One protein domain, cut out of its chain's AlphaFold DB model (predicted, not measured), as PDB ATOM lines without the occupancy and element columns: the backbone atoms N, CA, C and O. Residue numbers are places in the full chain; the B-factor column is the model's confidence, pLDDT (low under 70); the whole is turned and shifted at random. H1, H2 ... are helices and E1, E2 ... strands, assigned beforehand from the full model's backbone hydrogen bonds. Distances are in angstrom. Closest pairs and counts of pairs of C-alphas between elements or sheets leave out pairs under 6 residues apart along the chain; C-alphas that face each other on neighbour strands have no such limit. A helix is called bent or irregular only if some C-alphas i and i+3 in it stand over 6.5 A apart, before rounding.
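AT A GLANCE: This is residues 86 to 161 of the 203 residues of an uncharacterized protein of Planktothrix agardhii (UniProt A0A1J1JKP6). A strongly twisted antiparallel sheet of four strands makes a wall, with H2 lying along one face of it and H1 beside the strands at its E1 end. H4 packs on H1, roughly at right angles to it, and the start and end of the printed part pair as strands where residues 86 to 87 meet E5. The printed part has 76 residues, with four named helices and five named strands in the order H1 E1 E2 E3 E4 H2 H3 H4 E5; the class is mixed, helices and strands. The sheet runs E1 E4 E3 E2. The whole is compact, with a radius of gyration of the C-alphas of 11.0 A, and rounded, with spans of 28 by 25 by 19 A.

HOW THE PARTS SIT: H1, residues 88 to 95, is irregular, but only just: C-alphas 90 and 93 are 6.8 A apart. H1 is on the sheet and stands at the sheet's level, with a height over the sheet of 3.1 A. E1, residues 96 to 98, is an edge strand and the antiparallel neighbour of E4, residues 121 to 126, with N 97 and O 125 at 2.8 A. E2, residues 109 to 112, and E3, residues 115 to 118, form a hairpin, with N 117 and O 110 at 2.7 A. E3 and E4 form another, with N 116 and O 124 at 2.8 A. E2, E3 and E4 are a meander, each strand the antiparallel neighbour of the one before; with E1, the antiparallel neighbour of E4, they make a Greek key. H2, residues 129 to 138, is on the sheet at a height of 8.4 A, over E3 and along the strands at 5 degrees on the local plane; the closest C-alphas of H2 and E3, those of Leu 132 and Leu 116, are 6.5 A apart. H3, residues 140 to 143, is not on the sheet. H4, residues 149 to 155, touches H1 about perpendicular, at 78 degrees, their closest C-alphas being Leu 153 and Phe 88, 4.9 A apart. E5, residues 157 to 159, pairs with no named strand. In H2 and H4 every O i to N i+4 pair is within hydrogen-bond range; in H1 2 of 4 are, and H3 is too short for such a pair.

IN THESE COORDINATES: H1 begins at C-alpha 88, (8.301, 102.139, 13.399). E4 measures 15.4 A from first to last C-alpha and H2 14.2 A. E5 ends at C-alpha 159, (5.153, 105.080, 22.122).

THE WHOLE: The farthest C-alphas, Lys 120 and Glu 161, are 29.1 A apart. The printed part has no cut, and no link is long. Mean pLDDT of the printed part is 85.3; residue 144 is under 70.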
ATOM      1  N   TRP A  86       9.653 104.100  20.218       89.94
ATOM      2  CA  TRP A  86      10.361 103.342  19.194       89.94
ATOM      3  C   TRP A  86      10.205 104.016  17.831       89.94
ATOM      4  O   TRP A  86       9.223 104.720  17.588       89.94
ATOM      5  N   SER A  87      11.167 103.787  16.935       86.50
ATOM      6  CA  SER A  87      10.904 103.961  15.507       86.50
ATOM      7  C   SER A  87       9.941 102.871  15.045       86.50
ATOM      8  O   SER A  87       9.890 101.788  15.638       86.50
ATOM      9  N   PHE A  88       9.203 103.135  13.973       84.06
ATOM     10  CA  PHE A  88       8.301 102.139  13.399       84.06
ATOM     11  C   PHE A  88       9.031 100.844  13.024       84.06
ATOM     12  O   PHE A  88       8.534  99.785  13.369       84.06
ATOM     13  N   LEU A  89      10.237 100.907  12.440       82.12
ATOM     14  CA  LEU A  89      11.039  99.711  12.119       82.12
ATOM     15  C   LEU A  89      11.353  98.833  13.340       82.12
ATOM     16  O   LEU A  89      11.359  97.610  13.245       82.12
ATOM     17  N   ASN A  90      11.612  99.449  14.497       83.25
ATOM     18  CA  ASN A  90      11.909  98.709  15.725       83.25
ATOM     19  C   ASN A  90      10.636  98.151  16.372       83.25
ATOM     20  O   ASN A  90      10.668  97.089  16.991       83.25
ATOM     21  N   ALA A  91       9.530  98.881  16.239       84.12
ATOM     22  CA  ALA A  91       8.227  98.462  16.728       84.12
ATOM     23  C   ALA A  91       7.575  97.400  15.831       84.12
ATOM     24  O   ALA A  91       6.760  96.633  16.333       84.12
ATOM     25  N   GLU A  92       7.931  97.337  14.544       78.88
ATOM     26  CA  GLU A  92       7.294  96.465  13.556       78.88
ATOM     27  C   GLU A  92       7.292  94.981  14.003       78.88
ATOM     28  O   GLU A  92       6.233  94.389  14.191       78.88
ATOM     29  N   PRO A  93       8.434  94.367  14.364       78.44
ATOM     30  CA  PRO A  93       8.424  92.975  14.822       78.44
ATOM     31  C   PRO A  93       7.865  92.772  16.243       78.44
ATOM     32  O   PRO A  93       7.686  91.629  16.655       78.44
ATOM     33  N   GLN A  94       7.646  93.837  17.024       80.00
ATOM     34  CA  GLN A  94       7.295  93.743  18.452       80.00
ATOM     35  C   GLN A  94       5.840  94.088  18.760       80.00
ATOM     36  O   GLN A  94       5.307  93.616  19.759       80.00
ATOM     37  N   ARG A  95       5.218  94.943  17.949       83.81
ATOM     38  CA  ARG A  95       3.851  95.427  18.162       83.81
ATOM     39  C   ARG A  95       2.974  95.281  16.930       83.81
ATOM     40  O   ARG A  95       1.756  95.285  17.062       83.81
ATOM     41  N   VAL A  96       3.560  95.309  15.729       87.38
ATOM     42  CA  VAL A  96       2.767  95.618  14.545       87.38
ATOM     43  C   VAL A  96       3.426  95.234  13.221       87.38
ATOM     44  O   VAL A  96       4.437  95.783  12.837       87.38
ATOM     45  N   GLU A  97       2.812  94.372  12.431       87.69
ATOM     46  CA  GLU A  97       3.367  93.927  11.151       87.69
ATOM     47  C   GLU A  97       2.846  94.777   9.979       87.69
ATOM     48  O   GLU A  97       1.630  94.954   9.828       87.69
ATOM     49  N   VAL A  98       3.732  95.284   9.108       86.25
ATOM     50  CA  VAL A  98       3.323  95.909   7.836       86.25
ATOM     51  C   VAL A  98       3.185  94.831   6.770       86.25
ATOM     52  O   VAL A  98       4.144  94.142   6.434       86.25
ATOM     53  N   ILE A  99       1.987  94.724   6.200       87.81
ATOM     54  CA  ILE A  99       1.622  93.675   5.233       87.81
ATOM     55  C   ILE A  99       1.231  94.228   3.854       87.81
ATOM     56  O   ILE A  99       1.026  93.459   2.918       87.81
ATOM     57  N   GLY A 100       1.089  95.551   3.733       84.06
ATOM     58  CA  GLY A 100       0.769  96.245   2.484       84.06
ATOM     59  C   GLY A 100       1.993  96.811   1.759       84.06
ATOM     60  O   GLY A 100       3.132  96.649   2.194       84.06
ATOM     61  N   ASP A 101       1.739  97.511   0.651       86.19
ATOM     62  CA  ASP A 101       2.775  98.213  -0.112       86.19
ATOM     63  C   ASP A 101       3.312  99.419   0.676       86.19
ATOM     64  O   ASP A 101       2.553 100.282   1.128       86.19
ATOM     65  N   ARG A 102       4.636  99.462   0.855       85.88
ATOM     66  CA  ARG A 102       5.332 100.483   1.647       85.88
ATOM     67  C   ARG A 102       5.521 101.786   0.873       85.88
ATOM     68  O   ARG A 102       5.520 102.853   1.482       85.88
ATOM     69  N   ASP A 103       5.585 101.723  -0.454       86.38
ATOM     70  CA  ASP A 103       5.773 102.907  -1.297       86.38
ATOM     71  C   ASP A 103       4.444 103.618  -1.604       86.38
ATOM     72  O   ASP A 103       4.406 104.657  -2.267       86.38
ATOM     73  N   GLN A 104       3.330 103.092  -1.087       84.12
ATOM     74  CA  GLN A 104       2.020 103.690  -1.279       84.12
ATOM     75  C   GLN A 104       1.884 105.008  -0.486       84.12
ATOM     76  O   GLN A 104       2.203 105.050   0.709       84.12
ATOM     77  N   PRO A 105       1.341 106.080  -1.100       86.25
ATOM     78  CA  PRO A 105       1.020 107.317  -0.397       86.25
ATOM     79  C   PRO A 105      -0.040 107.098   0.675       86.25
ATOM     80  O   PRO A 105      -1.092 106.502   0.412       86.25
ATOM     81  N   ILE A 106       0.187 107.652   1.862       83.19
ATOM     82  CA  ILE A 106      -0.748 107.524   2.975       83.19
ATOM     83  C   ILE A 106      -2.005 108.329   2.642       83.19
ATOM     84  O   ILE A 106      -1.961 109.552   2.546       83.19
ATOM     85  N   THR A 107      -3.121 107.636   2.412       84.75
ATOM     86  CA  THR A 107      -4.424 108.228   2.097       84.75
ATOM     87  C   THR A 107      -5.585 107.351   2.581       84.75
ATOM     88  O   THR A 107      -5.608 106.141   2.351       84.75
ATOM     89  N   LYS A 108      -6.624 107.959   3.167       84.50
ATOM     90  CA  LYS A 108      -7.883 107.286   3.555       84.50
ATOM     91  C   LYS A 108      -7.652 106.104   4.508       84.50
ATOM     92  O   LYS A 108      -8.076 104.978   4.226       84.50
ATOM     93  N   VAL A 109      -7.012 106.382   5.639       85.88
ATOM     94  CA  VAL A 109      -6.738 105.396   6.696       85.88
ATOM     95  C   VAL A 109      -8.027 104.923   7.385       85.88
ATOM     96  O   VAL A 109      -8.890 105.728   7.744       85.88
ATOM     97  N   LYS A 110      -8.171 103.608   7.587       88.00
ATOM     98  CA  LYS A 110      -9.290 102.984   8.319       88.00
ATOM     99  C   LYS A 110      -8.804 101.850   9.213       88.00
ATOM    100  O   LYS A 110      -7.833 101.196   8.873       88.00
ATOM    101  N   VAL A 111      -9.511 101.571  10.305       88.38
ATOM    102  CA  VAL A 111      -9.247 100.414  11.179       88.38
ATOM    103  C   VAL A 111     -10.438  99.462  11.121       88.38
ATOM    104  O   VAL A 111     -11.583  99.916  11.134       88.38
ATOM    105  N   ASN A 112     -10.170  98.161  11.014       87.88
ATOM    106  CA  ASN A 112     -11.161  97.091  11.056       87.88
ATOM    107  C   ASN A 112     -10.550  95.840  11.706       87.88
ATOM    108  O   ASN A 112      -9.626  95.246  11.153       87.88
ATOM    109  N   GLY A 113     -11.082  95.438  12.862       87.75
ATOM    110  CA  GLY A 113     -10.527  94.335  13.646       87.75
ATOM    111  C   GLY A 113      -9.098  94.628  14.107       87.75
ATOM    112  O   GLY A 113      -8.825  95.696  14.648       87.75
ATOM    113  N   ASP A 114      -8.196  93.684  13.861       88.75
ATOM    114  CA  ASP A 114      -6.762  93.759  14.158       88.75
ATOM    115  C   ASP A 114      -5.946  94.403  13.020       88.75
ATOM    116  O   ASP A 114      -4.716  94.333  13.008       88.75
ATOM    117  N   GLN A 115      -6.615  95.037  12.051       89.88
ATOM    118  CA  GLN A 115      -5.986  95.564  10.846       89.88
ATOM    119  C   GLN A 115      -6.289  97.041  10.597       89.88
ATOM    120  O   GLN A 115      -7.403  97.537  10.790       89.88
ATOM    121  N   LEU A 116      -5.284  97.733  10.072       88.81
ATOM    122  CA  LEU A 116      -5.383  99.068   9.503       88.81
ATOM    123  C   LEU A 116      -5.296  98.965   7.979       88.81
ATOM    124  O   LEU A 116      -4.510  98.199   7.426       88.81
ATOM    125  N   TYR A 117      -6.130  99.742   7.304       88.56
ATOM    126  CA  TYR A 117      -6.344  99.729   5.866       88.56
ATOM    127  C   TYR A 117      -6.025 101.088   5.261       88.56
ATOM    128  O   TYR A 117      -6.345 102.131   5.837       88.56
ATOM    129  N   LEU A 118      -5.484 101.050   4.045       85.06
ATOM    130  CA  LEU A 118      -5.286 102.200   3.179       85.06
ATOM    131  C   LEU A 118      -6.260 102.112   2.003       85.06
ATOM    132  O   LEU A 118      -6.099 101.315   1.072       85.06
ATOM    133  N   GLY A 119      -7.354 102.870   2.074       84.12
ATOM    134  CA  GLY A 119      -8.463 102.707   1.140       84.12
ATOM    135  C   GLY A 119      -9.137 101.334   1.274       84.12
ATOM    136  O   GLY A 119      -9.949 101.135   2.176       84.12
ATOM    137  N   LYS A 120      -8.860 100.416   0.338       83.81
ATOM    138  CA  LYS A 120      -9.363  99.024   0.349       83.81
ATOM    139  C   LYS A 120      -8.268  97.985   0.605       83.81
ATOM    140  O   LYS A 120      -8.589  96.809   0.742       83.81
ATOM    141  N   MET A 121      -7.006  98.403   0.640       84.69
ATOM    142  CA  MET A 121      -5.875  97.498   0.801       84.69
ATOM    143  C   MET A 121      -5.550  97.353   2.289       84.69
ATOM    144  O   MET A 121      -5.487  98.376   2.981       84.69
ATOM    145  N   PRO A 122      -5.365  96.124   2.801       87.19
ATOM    146  CA  PRO A 122      -4.825  95.938   4.136       87.19
ATOM    147  C   PRO A 122      -3.400  96.483   4.148       87.19
ATOM    148  O   PRO A 122      -2.617  96.247   3.230       87.19
ATOM    149  N   LEU A 123      -3.097  97.261   5.173       85.69
ATOM    150  CA  LEU A 123      -1.844  97.987   5.271       85.69
ATOM    151  C   LEU A 123      -0.972  97.405   6.380       85.69
ATOM    152  O   LEU A 123       0.227  97.203   6.203       85.69
ATOM    153  N   LEU A 124      -1.590  97.145   7.528       88.06
ATOM    154  CA  LEU A 124      -0.892  96.823   8.758       88.06
ATOM    155  C   LEU A 124      -1.773  95.975   9.670       88.06
ATOM    156  O   LEU A 124      -2.996  96.126   9.662       88.06
ATOM    157  N   ARG A 125      -1.147  95.105  10.460       88.94
ATOM    158  CA  ARG A 125      -1.789  94.270  11.472       88.94
ATOM    159  C   ARG A 125      -1.139  94.492  12.833       88.94
ATOM    160  O   ARG A 125       0.079  94.473  12.927       88.94
ATOM    161  N   SER A 126      -1.935  94.668  13.880       88.12
ATOM    162  CA  SER A 126      -1.460  94.834  15.259       88.12
ATOM    163  C   SER A 126      -2.234  93.902  16.176       88.12
ATOM    164  O   SER A 126      -3.445  93.761  16.030       88.12
ATOM    165  N   ASP A 127      -1.556  93.309  17.149       84.88
ATOM    166  CA  ASP A 127      -2.197  92.558  18.230       84.88
ATOM    167  C   ASP A 127      -2.823  93.477  19.296       84.88
ATOM    168  O   ASP A 127      -3.740  93.068  20.008       84.88
ATOM    169  N   SER A 128      -2.380  94.737  19.362       86.50
ATOM    170  CA  SER A 128      -2.942  95.781  20.216       86.50
ATOM    171  C   SER A 128      -3.918  96.679  19.438       86.50
ATOM    172  O   SER A 128      -3.491  97.412  18.534       86.50
ATOM    173  N   PRO A 129      -5.216  96.705  19.805       84.88
ATOM    174  CA  PRO A 129      -6.189  97.652  19.254       84.88
ATOM    175  C   PRO A 129      -5.824  99.116  19.533       84.88
ATOM    176  O   PRO A 129      -6.132  99.999  18.735       84.88
ATOM    177  N   LEU A 130      -5.135  99.375  20.649       89.69
ATOM    178  CA  LEU A 130      -4.751 100.723  21.060       89.69
ATOM    179  C   LEU A 130      -3.705 101.325  20.111       89.69
ATOM    180  O   LEU A 130      -3.802 102.493  19.733       89.69
ATOM    181  N   VAL A 131      -2.749 100.508  19.655       89.81
ATOM    182  CA  VAL A 131      -1.779 100.898  18.620       89.81
ATOM    183  C   VAL A 131      -2.488 101.253  17.316       89.81
ATOM    184  O   VAL A 131      -2.150 102.260  16.697       89.81
ATOM    185  N   LEU A 132      -3.498 100.481  16.904       89.50
ATOM    186  CA  LEU A 132      -4.245 100.767  15.674       89.50
ATOM    187  C   LEU A 132      -4.984 102.103  15.752       89.50
ATOM    188  O   LEU A 132      -4.934 102.879  14.799       89.50
ATOM    189  N   GLU A 133      -5.634 102.401  16.878       89.50
ATOM    190  CA  GLU A 133      -6.319 103.685  17.073       89.50
ATOM    191  C   GLU A 133      -5.333 104.862  17.172       89.50
ATOM    192  O   GLU A 133      -5.606 105.936  16.621       89.50
ATOM    193  N   TYR A 134      -4.156 104.666  17.782       92.00
ATOM    194  CA  TYR A 134      -3.067 105.650  17.745       92.00
ATOM    195  C   TYR A 134      -2.662 105.955  16.305       92.00
ATOM    196  O   TYR A 134      -2.682 107.112  15.891       92.00
ATOM    197  N   LEU A 135      -2.361 104.925  15.513       88.81
ATOM    198  CA  LEU A 135      -1.942 105.082  14.123       88.81
ATOM    199  C   LEU A 135      -3.035 105.736  13.276       88.81
ATOM    200  O   LEU A 135      -2.777 106.677  12.537       88.81
ATOM    201  N   LYS A 136      -4.286 105.317  13.429       88.12
ATOM    202  CA  LYS A 136      -5.431 105.939  12.755       88.12
ATOM    203  C   LYS A 136      -5.583 107.422  13.087       88.12
ATOM    204  O   LYS A 136      -6.046 108.171  12.235       88.12
ATOM    205  N   SER A 137      -5.202 107.846  14.289       88.62
ATOM    206  CA  SER A 137      -5.210 109.258  14.679       88.62
ATOM    207  C   SER A 137      -3.972 109.997  14.181       88.62
ATOM    208  O   SER A 137      -4.110 111.128  13.738       88.62
ATOM    209  N   TYR A 138      -2.800 109.362  14.205       88.56
ATOM    210  CA  TYR A 138      -1.493 109.927  13.852       88.56
ATOM    211  C   TYR A 138      -1.286 110.089  12.333       88.56
ATOM    212  O   TYR A 138      -0.795 111.104  11.846       88.56
ATOM    213  N   LEU A 139      -1.686 109.093  11.542       84.94
ATOM    214  CA  LEU A 139      -1.398 109.030  10.106       84.94
ATOM    215  C   LEU A 139      -2.126 110.082   9.252       84.94
ATOM    216  O   LEU A 139      -1.490 110.634   8.353       84.94
ATOM    217  N   PRO A 140      -3.398 110.443   9.522       82.38
ATOM    218  CA  PRO A 140      -4.098 111.475   8.759       82.38
ATOM    219  C   PRO A 140      -3.406 112.843   8.736       82.38
ATOM    220  O   PRO A 140      -3.614 113.613   7.800       82.38
ATOM    221  N   GLN A 141      -2.587 113.180   9.742       77.25
ATOM    222  CA  GLN A 141      -1.837 114.444   9.732       77.25
ATOM    223  C   GLN A 141      -0.708 114.464   8.689       77.25
ATOM    224  O   GLN A 141      -0.300 115.545   8.267       77.25
ATOM    225  N   PHE A 142      -0.253 113.297   8.225       74.94
ATOM    226  CA  PHE A 142       0.787 113.159   7.203       74.94
ATOM    227  C   PHE A 142       0.227 113.019   5.778       74.94
ATOM    228  O   PHE A 142       0.963 113.243   4.820       74.94
ATOM    229  N   GLU A 143      -1.077 112.751   5.611       74.19
ATOM    230  CA  GLU A 143      -1.730 112.713   4.286       74.19
ATOM    231  C   GLU A 143      -1.549 114.040   3.525       74.19
ATOM    232  O   GLU A 143      -1.369 114.057   2.310       74.19
ATOM    233  N   GLN A 144      -1.539 115.170   4.244       67.81
ATOM    234  CA  GLN A 144      -1.359 116.505   3.660       67.81
ATOM    235  C   GLN A 144       0.074 116.776   3.175       67.81
ATOM    236  O   GLN A 144       0.296 117.742   2.449       67.81
ATOM    237  N   GLN A 145       1.034 115.936   3.567       74.50
ATOM    238  CA  GLN A 145       2.450 116.065   3.215       74.50
ATOM    239  C   GLN A 145       2.848 115.161   2.038       74.50
ATOM    240  O   GLN A 145       3.979 115.240   1.571       74.50
ATOM    241  N   GLY A 146       1.930 114.317   1.544       77.25
ATOM    242  CA  GLY A 146       2.199 113.404   0.430       77.25
ATOM    243  C   GLY A 146       3.209 112.302   0.759       77.25
ATOM    244  O   GLY A 146       3.839 111.776  -0.153       77.25
ATOM    245  N   LEU A 147       3.375 111.973   2.044       83.56
ATOM    246  CA  LEU A 147       4.329 110.963   2.493       83.56
ATOM    247  C   LEU A 147       3.839 109.543   2.202       83.56
ATOM    248  O   LEU A 147       2.638 109.248   2.207       83.56
ATOM    249  N   THR A 148       4.802 108.661   1.977       87.06
ATOM    250  CA  THR A 148       4.603 107.223   1.818       87.06
ATOM    251  C   THR A 148       4.768 106.500   3.146       87.06
ATOM    252  O   THR A 148       5.219 107.065   4.150       87.06
ATOM    253  N   TRP A 149       4.424 105.215   3.165       83.38
ATOM    254  CA  TRP A 149       4.678 104.406   4.346       83.38
ATOM    255  C   TRP A 149       6.175 104.249   4.619       83.38
ATOM    256  O   TRP A 149       6.590 104.329   5.770       83.38
ATOM    257  N   THR A 150       6.991 104.099   3.576       86.00
ATOM    258  CA  THR A 150       8.455 104.037   3.661       86.00
ATOM    259  C   THR A 150       9.031 105.243   4.416       86.00
ATOM    260  O   THR A 150       9.892 105.076   5.289       86.00
ATOM    261  N   ASP A 151       8.506 106.447   4.170       85.75
ATOM    262  CA  ASP A 151       8.937 107.672   4.861       85.75
ATOM    263  C   ASP A 151       8.651 107.613   6.365       85.75
ATOM    264  O   ASP A 151       9.495 107.947   7.204       85.75
ATOM    265  N   LEU A 152       7.461 107.140   6.726       82.31
ATOM    266  CA  LEU A 152       7.040 107.007   8.114       82.31
ATOM    267  C   LEU A 152       7.689 105.820   8.835       82.31
ATOM    268  O   LEU A 152       7.960 105.930  10.026       82.31
ATOM    269  N   LEU A 153       7.997 104.715   8.152       83.06
ATOM    270  CA  LEU A 153       8.783 103.630   8.745       83.06
ATOM    271  C   LEU A 153      10.165 104.133   9.172       83.06
ATOM    272  O   LEU A 153      10.665 103.780  10.242       83.06
ATOM    273  N   SER A 154      10.737 105.020   8.359       81.50
ATOM    274  CA  SER A 154      12.068 105.582   8.567       81.50
ATOM    275  C   SER A 154      12.103 106.673   9.643       81.50
ATOM    276  O   SER A 154      13.054 106.735  10.421       81.50
ATOM    277  N   SER A 155      11.085 107.538   9.699       82.38
ATOM    278  CA  SER A 155      11.098 108.760  10.529       82.38
ATOM    279  C   SER A 155      10.053 108.796  11.647       82.38
ATOM    280  O   SER A 155      10.180 109.571  12.599       82.38
ATOM    281  N   GLY A 156       9.020 107.965  11.549       82.62
ATOM    282  CA  GLY A 156       7.895 107.950  12.464       82.62
ATOM    283  C   GLY A 156       8.257 107.396  13.836       82.62
ATOM    284  O   GLY A 156       9.208 106.623  14.007       82.62
ATOM    285  N   LYS A 157       7.436 107.756  14.822       89.06
ATOM    286  CA  LYS A 157       7.583 107.318  16.209       89.06
ATOM    287  C   LYS A 157       6.298 106.676  16.725       89.06
ATOM    288  O   LYS A 157       5.197 107.147  16.441       89.06
ATOM    289  N   ILE A 158       6.458 105.627  17.523       89.81
ATOM    290  CA  ILE A 158       5.382 104.960  18.264       89.81
ATOM    291  C   ILE A 158       5.779 104.953  19.745       89.81
ATOM    292  O   ILE A 158       6.934 104.632  20.036       89.81
ATOM    293  N   PRO A 159       4.887 105.287  20.696       92.38
ATOM    294  CA  PRO A 159       5.153 105.080  22.122       92.38
ATOM    295  C   PRO A 159       5.644 103.656  22.417       92.38
ATOM    296  O   PRO A 159       5.243 102.713  21.739       92.38
ATOM    297  N   LYS A 160       6.504 103.473  23.421       90.62
ATOM    298  CA  LYS A 160       6.967 102.123  23.797       90.62
ATOM    299  C   LYS A 160       5.886 101.288  24.479       90.62
ATOM    300  O   LYS A 160       5.839 100.078  24.301       90.62
ATOM    301  N   GLU A 161       5.020 101.942  25.242       90.56
ATOM    302  CA  GLU A 161       4.030 101.297  26.104       90.56
ATOM    303  C   GLU A 161       2.625 101.819  25.797       90.56
ATOM    304  O   GLU A 161       2.460 102.967  25.373       90.56
TER     305      GLU A 161